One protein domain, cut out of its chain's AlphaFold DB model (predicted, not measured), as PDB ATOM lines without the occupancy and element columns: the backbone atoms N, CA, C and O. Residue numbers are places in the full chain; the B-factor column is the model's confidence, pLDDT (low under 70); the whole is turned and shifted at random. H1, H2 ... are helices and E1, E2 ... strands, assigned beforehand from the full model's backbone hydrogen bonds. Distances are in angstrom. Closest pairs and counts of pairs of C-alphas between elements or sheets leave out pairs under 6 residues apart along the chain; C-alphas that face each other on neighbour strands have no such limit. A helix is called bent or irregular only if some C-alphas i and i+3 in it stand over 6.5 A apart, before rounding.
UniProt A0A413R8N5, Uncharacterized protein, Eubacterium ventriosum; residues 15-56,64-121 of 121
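What this domain is: This is residues 15 to 56 and 64 to 121 of the 121 residues of an uncharacterized protein of Eubacterium ventriosum (UniProt A0A413R8N5). A small sheet of three strands is held between two helices, H1 over one face and H4 over the other, in three layers. H3 packs beside H4, and H2 lies off the sheet, with its residue Val 54 at one far end of the long axis. The printed part has 100 residues, in the order E1 H1 H2 H3 E2 H4 E3; the sheet is E1 E2 E3, all parallel, and the class is mixed, helices and strands. It is compact, with a radius of gyration of the C-alphas of 13.5 A, yet elongated, spanning 42 by 27 by 25 A.

Where its parts are: In the sheet, E1 is residues 15 to 17, from C-alpha 15 at (169.149, 167.565, 106.749); E2 is 82 to 88, 19.7 A; E3 is 114 to 120, 19.3 A, ending at C-alpha 120 at (163.976, 165.477, 118.161). H1 is residues 21 to 30, 14.2 A; H4 is 95 to 110, 21.9 A; H3 is 66 to 79, 19.7 A; H2 is 40 to 54, 22.8 A.

How they stand to each other: E2 is the inner strand: N 16 and O 85 are 2.8 A apart, and N 84 and O 115 2.8 A, within hydrogen-bond range. H1 runs along the strands at a height of 9.0 A over the sheet; the closest C-alphas of H1 and E2 are those of Ala 24 and Val 87, 5.7 A. On the opposite face H4 has a height of 9.4 A; E2, H4 and E3 form a strand-helix-strand unit, two parallel neighbour strands with a helix between, with a right-handed crossover. H4 has a kink of 42 degrees near residue 102 and is only just irregular, with C-alphas 99 and 102 6.6 A apart. H3 touches H4, closest at the C-alphas of Ala 77 and Glu 101, 5.5 A, at a shallow tilt of 19 degrees, the same way; it only grazes the sheet. H2 is not on the sheet; H2 and H3 are close but not clearly touching, closest at the C-alphas of Gly 42 and Leu 72, 7.4 A. Each O i to N i+4 pair is within hydrogen-bond range in H1 and H3, against 9 of 12 in H4 and 5 of 11 in H2, where 7 of 12 O i to N i+3 pairs are.

The domain as a whole: The two C-alphas farthest apart, those of Val 54 and Gly 112, are 43.4 A apart. Residues 57 to 63 are not printed, with 8.7 A between C-alphas 56 and 64. Of the links printed whole, none is long. Residues 44 to 56 and 64 to 66 have pLDDT under 70.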
ATOM      1  N   VAL A  15     170.138 168.025 105.762       92.12
ATOM      2  CA  VAL A  15     169.149 167.565 106.749       92.12
ATOM      3  C   VAL A  15     168.607 166.212 106.313       92.12
ATOM      4  O   VAL A  15     168.029 166.068 105.240       92.12
ATOM      5  N   PHE A  16     168.778 165.236 107.190       91.44
ATOM      6  CA  PHE A  16     168.188 163.910 107.117       91.44
ATOM      7  C   PHE A  16     166.952 163.881 108.001       91.44
ATOM      8  O   PHE A  16     166.879 164.625 108.980       91.44
ATOM      9  N   TRP A  17     165.989 163.016 107.699       90.12
ATOM     10  CA  TRP A  17     164.797 162.917 108.526       90.12
ATOM     11  C   TRP A  17     164.204 161.515 108.567       90.12
ATOM     12  O   TRP A  17     164.512 160.643 107.755       90.12
ATOM     13  N   SER A  18     163.360 161.264 109.559       85.06
ATOM     14  CA  SER A  18     162.597 160.025 109.669       85.06
ATOM     15  C   SER A  18     161.301 160.263 110.427       85.06
ATOM     16  O   SER A  18     161.302 160.932 111.448       85.06
ATOM     17  N   GLY A  19     160.189 159.702 109.952       82.19
ATOM     18  CA  GLY A  19     158.901 159.708 110.663       82.19
ATOM     19  C   GLY A  19     158.138 161.034 110.581       82.19
ATOM     20  O   GLY A  19     156.975 161.033 110.196       82.19
ATOM     21  N   ASN A  20     158.793 162.165 110.861       82.81
ATOM     22  CA  ASN A  20     158.182 163.496 110.866       82.81
ATOM     23  C   ASN A  20     158.651 164.344 109.668       82.81
ATOM     24  O   ASN A  20     159.491 165.234 109.804       82.81
ATOM     25  N   LYS A  21     158.111 164.057 108.471       82.38
ATOM     26  CA  LYS A  21     158.485 164.769 107.231       82.38
ATOM     27  C   LYS A  21     158.214 166.264 107.326       82.38
ATOM     28  O   LYS A  21     159.074 167.062 106.973       82.38
ATOM     29  N   GLN A  22     157.017 166.634 107.779       83.62
ATOM     30  CA  GLN A  22     156.604 168.034 107.821       83.62
ATOM     31  C   GLN A  22     157.462 168.827 108.811       83.62
ATOM     32  O   GLN A  22     157.980 169.876 108.445       83.62
ATOM     33  N   GLY A  23     157.717 168.286 110.007       84.69
ATOM     34  CA  GLY A  23     158.614 168.921 110.976       84.69
ATOM     35  C   GLY A  23     160.037 169.088 110.441       84.69
ATOM     36  O   GLY A  23     160.654 170.132 110.640       84.69
ATOM     37  N   ALA A  24     160.546 168.109 109.688       86.19
ATOM     38  CA  ALA A  24     161.846 168.219 109.034       86.19
ATOM     39  C   ALA A  24     161.870 169.253 107.897       86.19
ATOM     40  O   ALA A  24     162.843 169.999 107.778       86.19
ATOM     41  N   MET A  25     160.797 169.346 107.102       85.44
ATOM     42  CA  MET A  25     160.632 170.391 106.085       85.44
ATOM     43  C   MET A  25     160.655 171.780 106.719       85.44
ATOM     44  O   MET A  25     161.402 172.647 106.260       85.44
ATOM     45  N   ASP A  26     159.879 171.969 107.783       89.38
ATOM     46  CA  ASP A  26     159.785 173.238 108.500       89.38
ATOM     47  C   ASP A  26     161.132 173.586 109.151       89.38
ATOM     48  O   ASP A  26     161.606 174.717 109.046       89.38
ATOM     49  N   TYR A  27     161.810 172.605 109.756       89.12
ATOM     50  CA  TYR A  27     163.153 172.781 110.305       89.12
ATOM     51  C   TYR A  27     164.160 173.188 109.226       89.12
ATOM     52  O   TYR A  27     164.916 174.142 109.422       89.12
ATOM     53  N   ALA A  28     164.177 172.498 108.084       88.94
ATOM     54  CA  ALA A  28     165.092 172.801 106.992       88.94
ATOM     55  C   ALA A  28     164.862 174.217 106.443       88.94
ATOM     56  O   ALA A  28     165.820 174.984 106.312       88.94
ATOM     57  N   ALA A  29     163.599 174.594 106.220       88.25
ATOM     58  CA  ALA A  29     163.221 175.928 105.763       88.25
ATOM     59  C   ALA A  29     163.641 177.020 106.762       88.25
ATOM     60  O   ALA A  29     164.256 178.011 106.369       88.25
ATOM     61  N   ASN A  30     163.389 176.811 108.057       90.19
ATOM     62  CA  ASN A  30     163.718 177.783 109.104       90.19
ATOM     63  C   ASN A  30     165.228 177.929 109.354       90.19
ATOM     64  O   ASN A  30     165.670 178.965 109.847       90.19
ATOM     65  N   ASN A  31     166.031 176.919 109.010       88.44
ATOM     66  CA  ASN A  31     167.471 176.897 109.278       88.44
ATOM     67  C   ASN A  31     168.341 177.076 108.021       88.44
ATOM     68  O   ASN A  31     169.553 176.882 108.103       88.44
ATOM     69  N   ASN A  32     167.764 177.456 106.873       88.25
ATOM     70  CA  ASN A  32     168.467 177.562 105.581       88.25
ATOM     71  C   ASN A  32     169.201 176.270 105.178       88.25
ATOM     72  O   ASN A  32     170.305 176.299 104.628       88.25
ATOM     73  N   ARG A  33     168.585 175.128 105.473       90.88
ATOM     74  CA  ARG A  33     169.098 173.792 105.175       90.88
ATOM     75  C   ARG A  33     168.271 173.139 104.067       90.88
ATOM     76  O   ARG A  33     167.238 173.656 103.656       90.88
ATOM     77  N   THR A  34     168.745 172.017 103.548       89.38
ATOM     78  CA  THR A  34     168.161 171.329 102.394       89.38
ATOM     79  C   THR A  34     168.060 169.851 102.694       89.38
ATOM     80  O   THR A  34     169.074 169.234 103.001       89.38
ATOM     81  N   MET A  35     166.866 169.280 102.580       89.31
ATOM     82  CA  MET A  35     166.655 167.829 102.627       89.31
ATOM     83  C   MET A  35     166.832 167.193 101.250       89.31
ATOM     84  O   MET A  35     166.762 167.898 100.241       89.31
ATOM     85  N   LEU A  36     166.986 165.867 101.194       85.62
ATOM     86  CA  LEU A  36     167.049 165.125  99.931       85.62
ATOM     87  C   LEU A  36     165.888 165.502  98.999       85.62
ATOM     88  O   LEU A  36     166.116 165.862  97.853       85.62
ATOM     89  N   GLU A  37     164.653 165.507  99.494       81.75
ATOM     90  CA  GLU A  37     163.447 165.788  98.702       81.75
ATOM     91  C   GLU A  37     163.369 167.226  98.173       81.75
ATOM     92  O   GLU A  37     162.586 167.510  97.271       81.75
ATOM     93  N   GLN A  38     164.172 168.136  98.726       82.38
ATOM     94  CA  GLN A  38     164.245 169.529  98.292       82.38
ATOM     95  C   GLN A  38     165.324 169.756  97.227       82.38
ATOM     96  O   GLN A  38     165.378 170.842  96.649       82.38
ATOM     97  N   THR A  39     166.181 168.769  96.947       81.44
ATOM     98  CA  THR A  39     167.164 168.880  95.867       81.44
ATOM     99  C   THR A  39     166.512 168.597  94.510       81.44
ATOM    100  O   THR A  39     165.530 167.852  94.443       81.44
ATOM    101  N   PRO A  40     167.074 169.097  93.392       76.62
ATOM    102  CA  PRO A  40     166.556 168.788  92.057       76.62
ATOM    103  C   PRO A  40     166.444 167.277  91.783       76.62
ATOM    104  O   PRO A  40     165.493 166.815  91.158       76.62
ATOM    105  N   GLY A  41     167.397 166.489  92.292       70.38
ATOM    106  CA  GLY A  41     167.403 165.032  92.207       70.38
ATOM    107  C   GLY A  41     166.357 164.348  93.090       70.38
ATOM    108  O   GLY A  41     165.785 163.349  92.667       70.38
ATOM    109  N   GLY A  42     166.063 164.880  94.280       72.62
ATOM    110  CA  GLY A  42     165.009 164.346  95.143       72.62
ATOM    111  C   GLY A  42     163.602 164.779  94.735       72.62
ATOM    112  O   GLY A  42     162.659 164.023  94.939       72.62
ATOM    113  N   GLN A  43     163.439 165.925  94.068       73.56
ATOM    114  CA  GLN A  43     162.146 166.368  93.526       73.56
ATOM    115  C   GLN A  43     161.596 165.436  92.440       73.56
ATOM    116  O   GLN A  43     160.384 165.346  92.241       73.56
ATOM    117  N   VAL A  44     162.467 164.672  91.778       64.19
ATOM    118  CA  VAL A  44     162.055 163.620  90.839       64.19
ATOM    119  C   VAL A  44     161.182 162.574  91.536       64.19
ATOM    120  O   VAL A  44     160.284 162.013  90.906       64.19
ATOM    121  N   PHE A  45     161.358 162.365  92.844       61.47
ATOM    122  CA  PHE A  45     160.496 161.480  93.621       61.47
ATOM    123  C   PHE A  45     159.110 162.047  93.922       61.47
ATOM    124  O   PHE A  45     158.168 161.268  94.055       61.47
ATOM    125  N   ASP A  46     158.941 163.367  93.965       55.03
ATOM    126  CA  ASP A  46     157.621 163.980  94.148       55.03
ATOM    127  C   ASP A  46     156.745 163.743  92.902       55.03
ATOM    128  O   ASP A  46     155.573 163.367  92.993       55.03
ATOM    129  N   GLY A  47     157.362 163.800  91.714       53.28
ATOM    130  CA  GLY A  47     156.762 163.335  90.459       53.28
ATOM    131  C   GLY A  47     156.584 161.812  90.404       53.28
ATOM    132  O   GLY A  47     155.571 161.319  89.903       53.28
ATOM    133  N   TRP A  48     157.513 161.046  90.987       52.75
ATOM    134  CA  TRP A  48     157.402 159.588  91.093       52.75
ATOM    135  C   TRP A  48     156.259 159.145  92.006       52.75
ATOM    136  O   TRP A  48     155.685 158.090  91.775       52.75
ATOM    137  N   ASN A  49     155.846 159.954  92.982       50.41
ATOM    138  CA  ASN A  49     154.659 159.679  93.795       50.41
ATOM    139  C   ASN A  49     153.348 159.757  92.976       50.41
ATOM    140  O   ASN A  49     152.307 159.226  93.358       50.41
ATOM    141  N   SER A  50     153.394 160.399  91.803       51.12
ATOM    142  CA  SER A  50     152.324 160.322  90.801       51.12
ATOM    143  C   SER A  50     152.431 159.052  89.943       51.12
ATOM    144  O   SER A  50     151.407 158.515  89.531       51.12
ATOM    145  N   LEU A  51     153.647 158.529  89.729       48.22
ATOM    146  CA  LEU A  51     153.906 157.232  89.081       48.22
ATOM    147  C   LEU A  51     153.638 156.035  90.017       48.22
ATOM    148  O   LEU A  51     153.262 154.963  89.550       48.22
ATOM    149  N   SER A  52     153.766 156.211  91.336       44.03
ATOM    150  CA  SER A  52     153.440 155.208  92.356       44.03
ATOM    151  C   SER A  52     151.937 154.995  92.512       44.03
ATOM    152  O   SER A  52     151.533 153.939  92.963       44.03
ATOM    153  N   LYS A  53     151.078 155.913  92.047       50.69
ATOM    154  CA  LYS A  53     149.633 155.642  91.907       50.69
ATOM    155  C   LYS A  53     149.319 154.589  90.837       50.69
ATOM    156  O   LYS A  53     148.200 154.090  90.781       50.69
ATOM    157  N   VAL A  54     150.292 154.270  89.981       49.97
ATOM    158  CA  VAL A  54     150.200 153.263  88.911       49.97
ATOM    159  C   VAL A  54     151.048 152.017  89.217       49.97
ATOM    160  O   VAL A  54     150.989 151.038  88.477       49.97
ATOM    161  N   LEU A  55     151.831 152.033  90.302       40.12
ATOM    162  CA  LEU A  55     152.726 150.951  90.727       40.12
ATOM    163  C   LEU A  55     152.356 150.490  92.154       40.12
ATOM    164  O   LEU A  55     151.772 151.258  92.901       40.12
ATOM    165  N   PRO A  56     152.626 149.238  92.561       38.59
ATOM    166  CA  PRO A  56     152.031 148.686  93.781       38.59
ATOM    167  C   PRO A  56     152.541 149.338  95.076       38.59
ATOM    168  O   PRO A  56     153.714 149.696  95.178       38.59
ATOM    169  N   GLN A  64     159.605 148.872  93.216       53.69
ATOM    170  CA  GLN A  64     160.613 149.166  92.179       53.69
ATOM    171  C   GLN A  64     161.375 150.480  92.439       53.69
ATOM    172  O   GLN A  64     162.491 150.650  91.958       53.69
ATOM    173  N   ALA A  65     160.798 151.389  93.232       58.16
ATOM    174  CA  ALA A  65     161.406 152.660  93.611       58.16
ATOM    175  C   ALA A  65     162.361 152.559  94.816       58.16
ATOM    176  O   ALA A  65     163.151 153.471  95.037       58.16
ATOM    177  N   LYS A  66     162.322 151.466  95.597       66.56
ATOM    178  CA  LYS A  66     163.165 151.300  96.794       66.56
ATOM    179  C   LYS A  66     164.668 151.329  96.470       66.56
ATOM    180  O   LYS A  66     165.369 152.106  97.113       66.56
ATOM    181  N   PRO A  67     165.171 150.594  95.460       73.56
ATOM    182  CA  PRO A  67     166.577 150.693  95.071       73.56
ATOM    183  C   PRO A  67     166.983 152.107  94.639       73.56
ATOM    184  O   PRO A  67     168.110 152.523  94.886       73.56
ATOM    185  N   LEU A  68     166.067 152.863  94.019       73.31
ATOM    186  CA  LEU A  68     166.324 154.249  93.624       73.31
ATOM    187  C   LEU A  68     166.397 155.169  94.852       73.31
ATOM    188  O   LEU A  68     167.295 156.003  94.929       73.31
ATOM    189  N   TRP A  69     165.502 154.986  95.830       73.69
ATOM    190  CA  TRP A  69     165.524 155.732  97.092       73.69
ATOM    191  C   TRP A  69     166.807 155.464  97.868       73.69
ATOM    192  O   TRP A  69     167.457 156.402  98.320       73.69
ATOM    193  N   GLU A  70     167.211 154.199  97.973       82.62
ATOM    194  CA  GLU A  70     168.470 153.807  98.607       82.62
ATOM    195  C   GLU A  70     169.677 154.393  97.858       82.62
ATOM    196  O   GLU A  70     170.610 154.886  98.490       82.62
ATOM    197  N   ALA A  71     169.652 154.410  96.520       83.56
ATOM    198  CA  ALA A  71     170.722 154.986  95.708       83.56
ATOM    199  C   ALA A  71     170.850 156.507  95.882       83.56
ATOM    200  O   ALA A  71     171.967 156.992  96.071       83.56
ATOM    201  N   LEU A  72     169.742 157.258  95.864       82.50
ATOM    202  CA  LEU A  72     169.777 158.709  96.076       82.50
ATOM    203  C   LEU A  72     170.116 159.069  97.522       82.50
ATOM    204  O   LEU A  72     170.929 159.959  97.737       82.50
ATOM    205  N   SER A  73     169.571 158.348  98.505       85.50
ATOM    206  CA  SER A  73     169.918 158.538  99.923       85.50
ATOM    207  C   SER A  73     171.409 158.289 100.147       85.50
ATOM    208  O   SER A  73     172.103 159.081 100.781       85.50
ATOM    209  N   LYS A  74     171.954 157.240  99.516       89.25
ATOM    210  CA  LYS A  74     173.395 156.975  99.491       89.25
ATOM    211  C   LYS A  74     174.170 158.107  98.820       89.25
ATOM    212  O   LYS A  74     175.208 158.506  99.340       89.25
ATOM    213  N   GLN A  75     173.717 158.621  97.678       88.69
ATOM    214  CA  GLN A  75     174.384 159.721  96.976       88.69
ATOM    215  C   GLN A  75     174.380 161.009  97.815       88.69
ATOM    216  O   GLN A  75     175.422 161.645  97.962       88.69
ATOM    217  N   TYR A  76     173.244 161.346  98.418       89.06
ATOM    218  CA  TYR A  76     173.052 162.496  99.297       89.06
ATOM    219  C   TYR A  76     173.920 162.397 100.561       89.06
ATOM    220  O   TYR A  76     174.679 163.318 100.856       89.06
ATOM    221  N   ALA A  77     173.939 161.242 101.239       90.25
ATOM    222  CA  ALA A  77     174.824 160.989 102.381       90.25
ATOM    223  C   ALA A  77     176.315 161.073 102.021       90.25
ATOM    224  O   ALA A  77     177.112 161.636 102.774       90.25
ATOM    225  N   ASN A  78     176.706 160.574 100.843       90.81
ATOM    226  CA  ASN A  78     178.080 160.718 100.361       90.81
ATOM    227  C   ASN A  78     178.438 162.171 100.026       90.81
ATOM    228  O   ASN A  78     179.590 162.554 100.223       90.81
ATOM    229  N   GLY A  79     177.482 162.977  99.560       88.50
ATOM    230  CA  GLY A  79     177.673 164.396  99.244       88.50
ATOM    231  C   GLY A  79     177.588 165.344 100.446       88.50
ATOM    232  O   GLY A  79     178.032 166.481 100.344       88.50
ATOM    233  N   ALA A  80     177.047 164.903 101.584       91.62
ATOM    234  CA  ALA A  80     176.872 165.747 102.765       91.62
ATOM    235  C   ALA A  80     178.215 166.100 103.424       91.62
ATOM    236  O   ALA A  80     179.006 165.211 103.737       91.62
ATOM    237  N   GLU A  81     178.476 167.380 103.678       91.38
ATOM    238  CA  GLU A  81     179.721 167.859 104.291       91.38
ATOM    239  C   GLU A  81     179.448 168.923 105.356       91.38
ATOM    240  O   GLU A  81     178.489 169.693 105.250       91.38
ATOM    241  N   GLY A  82     180.321 168.997 106.364       91.56
ATOM    242  CA  GLY A  82     180.178 169.934 107.475       91.56
ATOM    243  C   GLY A  82     179.074 169.516 108.450       91.56
ATOM    244  O   GLY A  82     178.957 168.345 108.802       91.56
ATOM    245  N   SER A  83     178.281 170.475 108.916       91.88
ATOM    246  CA  SER A  83     177.190 170.284 109.870       91.88
ATOM    247  C   SER A  83     175.961 169.652 109.218       91.88
ATOM    248  O   SER A  83     175.249 170.284 108.433       91.88
ATOM    249  N   VAL A  84     175.681 168.417 109.616       93.00
ATOM    250  CA  VAL A  84     174.549 167.603 109.188       93.00
ATOM    251  C   VAL A  84     173.570 167.446 110.346       93.00
ATOM    252  O   VAL A  84     173.984 167.196 111.478       93.00
ATOM    253  N   LYS A  85     172.270 167.577 110.064       93.50
ATOM    254  CA  LYS A  85     171.205 167.377 111.058       93.50
ATOM    255  C   LYS A  85     170.374 166.149 110.730       93.50
ATOM    256  O   LYS A  85     170.126 165.889 109.555       93.50
ATOM    257  N   TYR A  86     169.910 165.446 111.754       92.31
ATOM    258  CA  TYR A  86     168.940 164.367 111.624       92.31
ATOM    259  C   TYR A  86     167.690 164.673 112.437       92.31
ATOM    260  O   TYR A  86     167.762 164.775 113.653       92.31
ATOM    261  N   VAL A  87     166.556 164.837 111.761       91.06
ATOM    262  CA  VAL A  87     165.277 165.200 112.371       91.06
ATOM    263  C   VAL A  87     164.388 163.968 112.506       91.06
ATOM    264  O   VAL A  87     164.014 163.356 111.503       91.06
ATOM    265  N   HIS A  88     164.007 163.601 113.723       89.06
ATOM    266  CA  HIS A  88     163.155 162.434 113.948       89.06
ATOM    267  C   HIS A  88     162.307 162.569 115.220       89.06
ATOM    268  O   HIS A  88     162.693 163.303 116.124       89.06
ATOM    269  N   PRO A  89     161.164 161.869 115.330       87.44
ATOM    270  CA  PRO A  89     160.440 161.798 116.586       87.44
ATOM    271  C   PRO A  89     161.203 160.956 117.611       87.44
ATOM    272  O   PRO A  89     162.015 160.090 117.258       87.44
ATOM    273  N   ASP A  90     160.917 161.198 118.890       85.88
ATOM    274  CA  ASP A  90     161.567 160.484 119.987       85.88
ATOM    275  C   ASP A  90     161.362 158.964 119.858       85.88
ATOM    276  O   ASP A  90     160.272 158.481 119.542       85.88
ATOM    277  N   GLY A  91     162.440 158.204 120.043       83.25
ATOM    278  CA  GLY A  91     162.442 156.745 119.910       83.25
ATOM    279  C   GLY A  91     162.228 156.189 118.493       83.25
ATOM    280  O   GLY A  91     162.125 154.968 118.345       83.25
ATOM    281  N   TYR A  92     162.179 157.022 117.445       83.19
ATOM    282  CA  TYR A  92     161.983 156.563 116.067       83.19
ATOM    283  C   TYR A  92     163.209 156.796 115.186       83.19
ATOM    284  O   TYR A  92     163.665 157.921 115.020       83.19
ATOM    285  N   ILE A  93     163.680 155.731 114.533       84.00
ATOM    286  CA  ILE A  93     164.731 155.804 113.514       84.00
ATOM    287  C   ILE A  93     164.223 155.119 112.247       84.00
ATOM    288  O   ILE A  93     163.851 153.943 112.261       84.00
ATOM    289  N   GLY A  94     164.215 155.850 111.133       81.88
ATOM    290  CA  GLY A  94     163.757 155.339 109.846       81.88
ATOM    291  C   GLY A  94     164.699 154.280 109.275       81.88
ATOM    292  O   GLY A  94     165.916 154.349 109.434       81.88
ATOM    293  N   ASN A  95     164.144 153.297 108.563       82.94
ATOM    294  CA  ASN A  95     164.930 152.173 108.051       82.94
ATOM    295  C   ASN A  95     165.973 152.593 106.998       82.94
ATOM    296  O   ASN A  95     167.084 152.068 107.003       82.94
ATOM    297  N   VAL A  96     165.646 153.548 106.119       82.75
ATOM    298  CA  VAL A  96     166.590 154.077 105.113       82.75
ATOM    299  C   VAL A  96     167.743 154.799 105.800       82.75
ATOM    300  O   VAL A  96     168.902 154.495 105.521       82.75
ATOM    301  N   PHE A  97     167.431 155.654 106.775       86.31
ATOM    302  CA  PHE A  97     168.450 156.326 107.565       86.31
ATOM    303  C   PHE A  97     169.352 155.313 108.273       86.31
ATOM    304  O   PHE A  97     170.558 155.307 108.062       86.31
ATOM    305  N   LYS A  98     168.769 154.373 109.021       88.44
ATOM    306  CA  LYS A  98     169.510 153.360 109.783       88.44
ATOM    307  C   LYS A  98     170.412 152.474 108.920       88.44
ATOM    308  O   LYS A  98     171.514 152.130 109.334       88.44
ATOM    309  N   THR A  99     169.933 152.037 107.757       87.19
ATOM    310  CA  THR A  99     170.635 151.017 106.955       87.19
ATOM    311  C   THR A  99     171.536 151.601 105.872       87.19
ATOM    312  O   THR A  99     172.501 150.943 105.489       87.19
ATOM    313  N   ILE A 100     171.260 152.819 105.395       89.38
ATOM    314  CA  ILE A 100     171.978 153.439 104.277       89.38
ATOM    315  C   ILE A 100     172.726 154.697 104.717       89.38
ATOM    316  O   ILE A 100     173.935 154.785 104.523       89.38
ATOM    317  N   GLU A 101     172.029 155.675 105.292       90.31
ATOM    318  CA  GLU A 101     172.579 157.023 105.496       90.31
ATOM    319  C   GLU A 101     173.480 157.085 106.733       90.31
ATOM    320  O   GLU A 101     174.622 157.534 106.650       90.31
ATOM    321  N   GLN A 102     173.013 156.551 107.860       91.69
ATOM    322  CA  GLN A 102     173.724 156.489 109.131       91.69
ATOM    323  C   GLN A 102     175.120 155.852 109.017       91.69
ATOM    324  O   GLN A 102     176.070 156.493 109.462       91.69
ATOM    325  N   PRO A 103     175.323 154.659 108.414       93.88
ATOM    326  CA  PRO A 103     176.667 154.088 108.310       93.88
ATOM    327  C   PRO A 103     177.622 154.949 107.469       93.88
ATOM    328  O   PRO A 103     178.810 155.013 107.778       93.88
ATOM    329  N   ILE A 104     177.121 155.652 106.446       93.81
ATOM    330  CA  ILE A 104     177.926 156.579 105.634       93.81
ATOM    331  C   ILE A 104     178.294 157.812 106.460       93.81
ATOM    332  O   ILE A 104     179.455 158.213 106.488       93.81
ATOM    333  N   LEU A 105     177.326 158.402 107.165       91.88
ATOM    334  CA  LEU A 105     177.565 159.561 108.021       91.88
ATOM    335  C   LEU A 105     178.557 159.229 109.143       91.88
ATOM    336  O   LEU A 105     179.470 160.013 109.374       91.88
ATOM    337  N   LEU A 106     178.454 158.053 109.772       91.81
ATOM    338  CA  LEU A 106     179.397 157.588 110.797       91.81
ATOM    339  C   LEU A 106     180.835 157.468 110.270       91.81
ATOM    340  O   LEU A 106     181.766 157.939 110.925       91.81
ATOM    341  N   ASP A 107     181.032 156.907 109.075       94.06
ATOM    342  CA  ASP A 107     182.351 156.863 108.425       94.06
ATOM    343  C   ASP A 107     182.895 158.279 108.146       94.06
ATOM    344  O   ASP A 107     184.066 158.569 108.406       94.06
ATOM    345  N   LYS A 108     182.038 159.206 107.694       93.19
ATOM    346  CA  LYS A 108     182.422 160.607 107.442       93.19
ATOM    347  C   LYS A 108     182.721 161.390 108.722       93.19
ATOM    348  O   LYS A 108     183.609 162.244 108.698       93.19
ATOM    349  N   ILE A 109     182.039 161.088 109.827       92.00
ATOM    350  CA  ILE A 109     182.352 161.621 111.162       92.00
ATOM    351  C   ILE A 109     183.737 161.140 111.596       92.00
ATOM    352  O   ILE A 109     184.567 161.956 111.990       92.00
ATOM    353  N   GLY A 110     184.033 159.843 111.440       89.94
ATOM    354  CA  GLY A 110     185.355 159.282 111.745       89.94
ATOM    355  C   GLY A 110     186.496 159.920 110.942       89.94
ATOM    356  O   GLY A 110     187.625 159.999 111.419       89.94
ATOM    357  N   LYS A 111     186.194 160.433 109.744       91.88
ATOM    358  CA  LYS A 111     187.130 161.162 108.870       91.88
ATOM    359  C   LYS A 111     187.163 162.677 109.109       91.88
ATOM    360  O   LYS A 111     187.923 163.369 108.437       91.88
ATOM    361  N   GLY A 112     186.334 163.210 110.010       90.31
ATOM    362  CA  GLY A 112     186.225 164.650 110.273       90.31
ATOM    363  C   GLY A 112     185.585 165.463 109.139       90.31
ATOM    364  O   GLY A 112     185.732 166.681 109.101       90.31
ATOM    365  N   ILE A 113     184.889 164.809 108.204       90.75
ATOM    366  CA  ILE A 113     184.225 165.460 107.059       90.75
ATOM    367  C   ILE A 113     182.849 166.004 107.466       90.75
ATOM    368  O   ILE A 113     182.388 167.014 106.931       90.75
ATOM    369  N   VAL A 114     182.188 165.321 108.403       92.56
ATOM    370  CA  VAL A 114     180.836 165.635 108.869       92.56
ATOM    371  C   VAL A 114     180.813 165.782 110.387       92.56
ATOM    372  O   VAL A 114     181.442 165.012 111.107       92.56
ATOM    373  N   GLN A 115     180.036 166.752 110.861       90.94
ATOM    374  CA  GLN A 115     179.571 166.859 112.240       90.94
ATOM    375  C   GLN A 115     178.075 166.560 112.256       90.94
ATOM    376  O   GLN A 115     177.321 167.174 111.506       90.94
ATOM    377  N   PHE A 116     177.653 165.618 113.090       89.31
ATOM    378  CA  PHE A 116     176.280 165.128 113.130       89.31
ATOM    379  C   PHE A 116     175.575 165.578 114.406       89.31
ATOM    380  O   PHE A 116     176.155 165.507 115.487       89.31
ATOM    381  N   GLU A 117     174.330 166.027 114.272       91.62
ATOM    382  CA  GLU A 117     173.478 166.415 115.395       91.62
ATOM    383  C   GLU A 117     172.045 165.925 115.175       91.62
ATOM    384  O   GLU A 117     171.482 166.080 114.087       91.62
ATOM    385  N   GLU A 118     171.462 165.344 116.218       89.56
ATOM    386  CA  GLU A 118     170.086 164.852 116.227       89.56
ATOM    387  C   GLU A 118     169.143 165.939 116.737       89.56
ATOM    388  O   GLU A 118     169.428 166.627 117.716       89.56
ATOM    389  N   ILE A 119     168.010 166.089 116.060       89.50
ATOM    390  CA  ILE A 119     166.953 167.039 116.373       89.50
ATOM    391  C   ILE A 119     165.676 166.232 116.574       89.50
ATOM    392  O   ILE A 119     165.129 165.660 115.629       89.50
ATOM    393  N   VAL A 120     165.198 166.199 117.812       88.19
ATOM    394  CA  VAL A 120     163.976 165.477 118.161       88.19
ATOM    395  C   VAL A 120     162.774 166.414 118.017       88.19
ATOM    396  O   VAL A 120     162.740 167.444 118.694       88.19
ATOM    397  N   LEU A 121     161.822 166.080 117.130       81.62
ATOM    398  CA  LEU A 121     160.598 166.862 116.841       81.62
ATOM    399  C   LEU A 121     159.323 166.016 116.852       81.62
ATOM    400  O   LEU A 121     159.283 164.991 116.129       81.62
TER     401      LEU A 121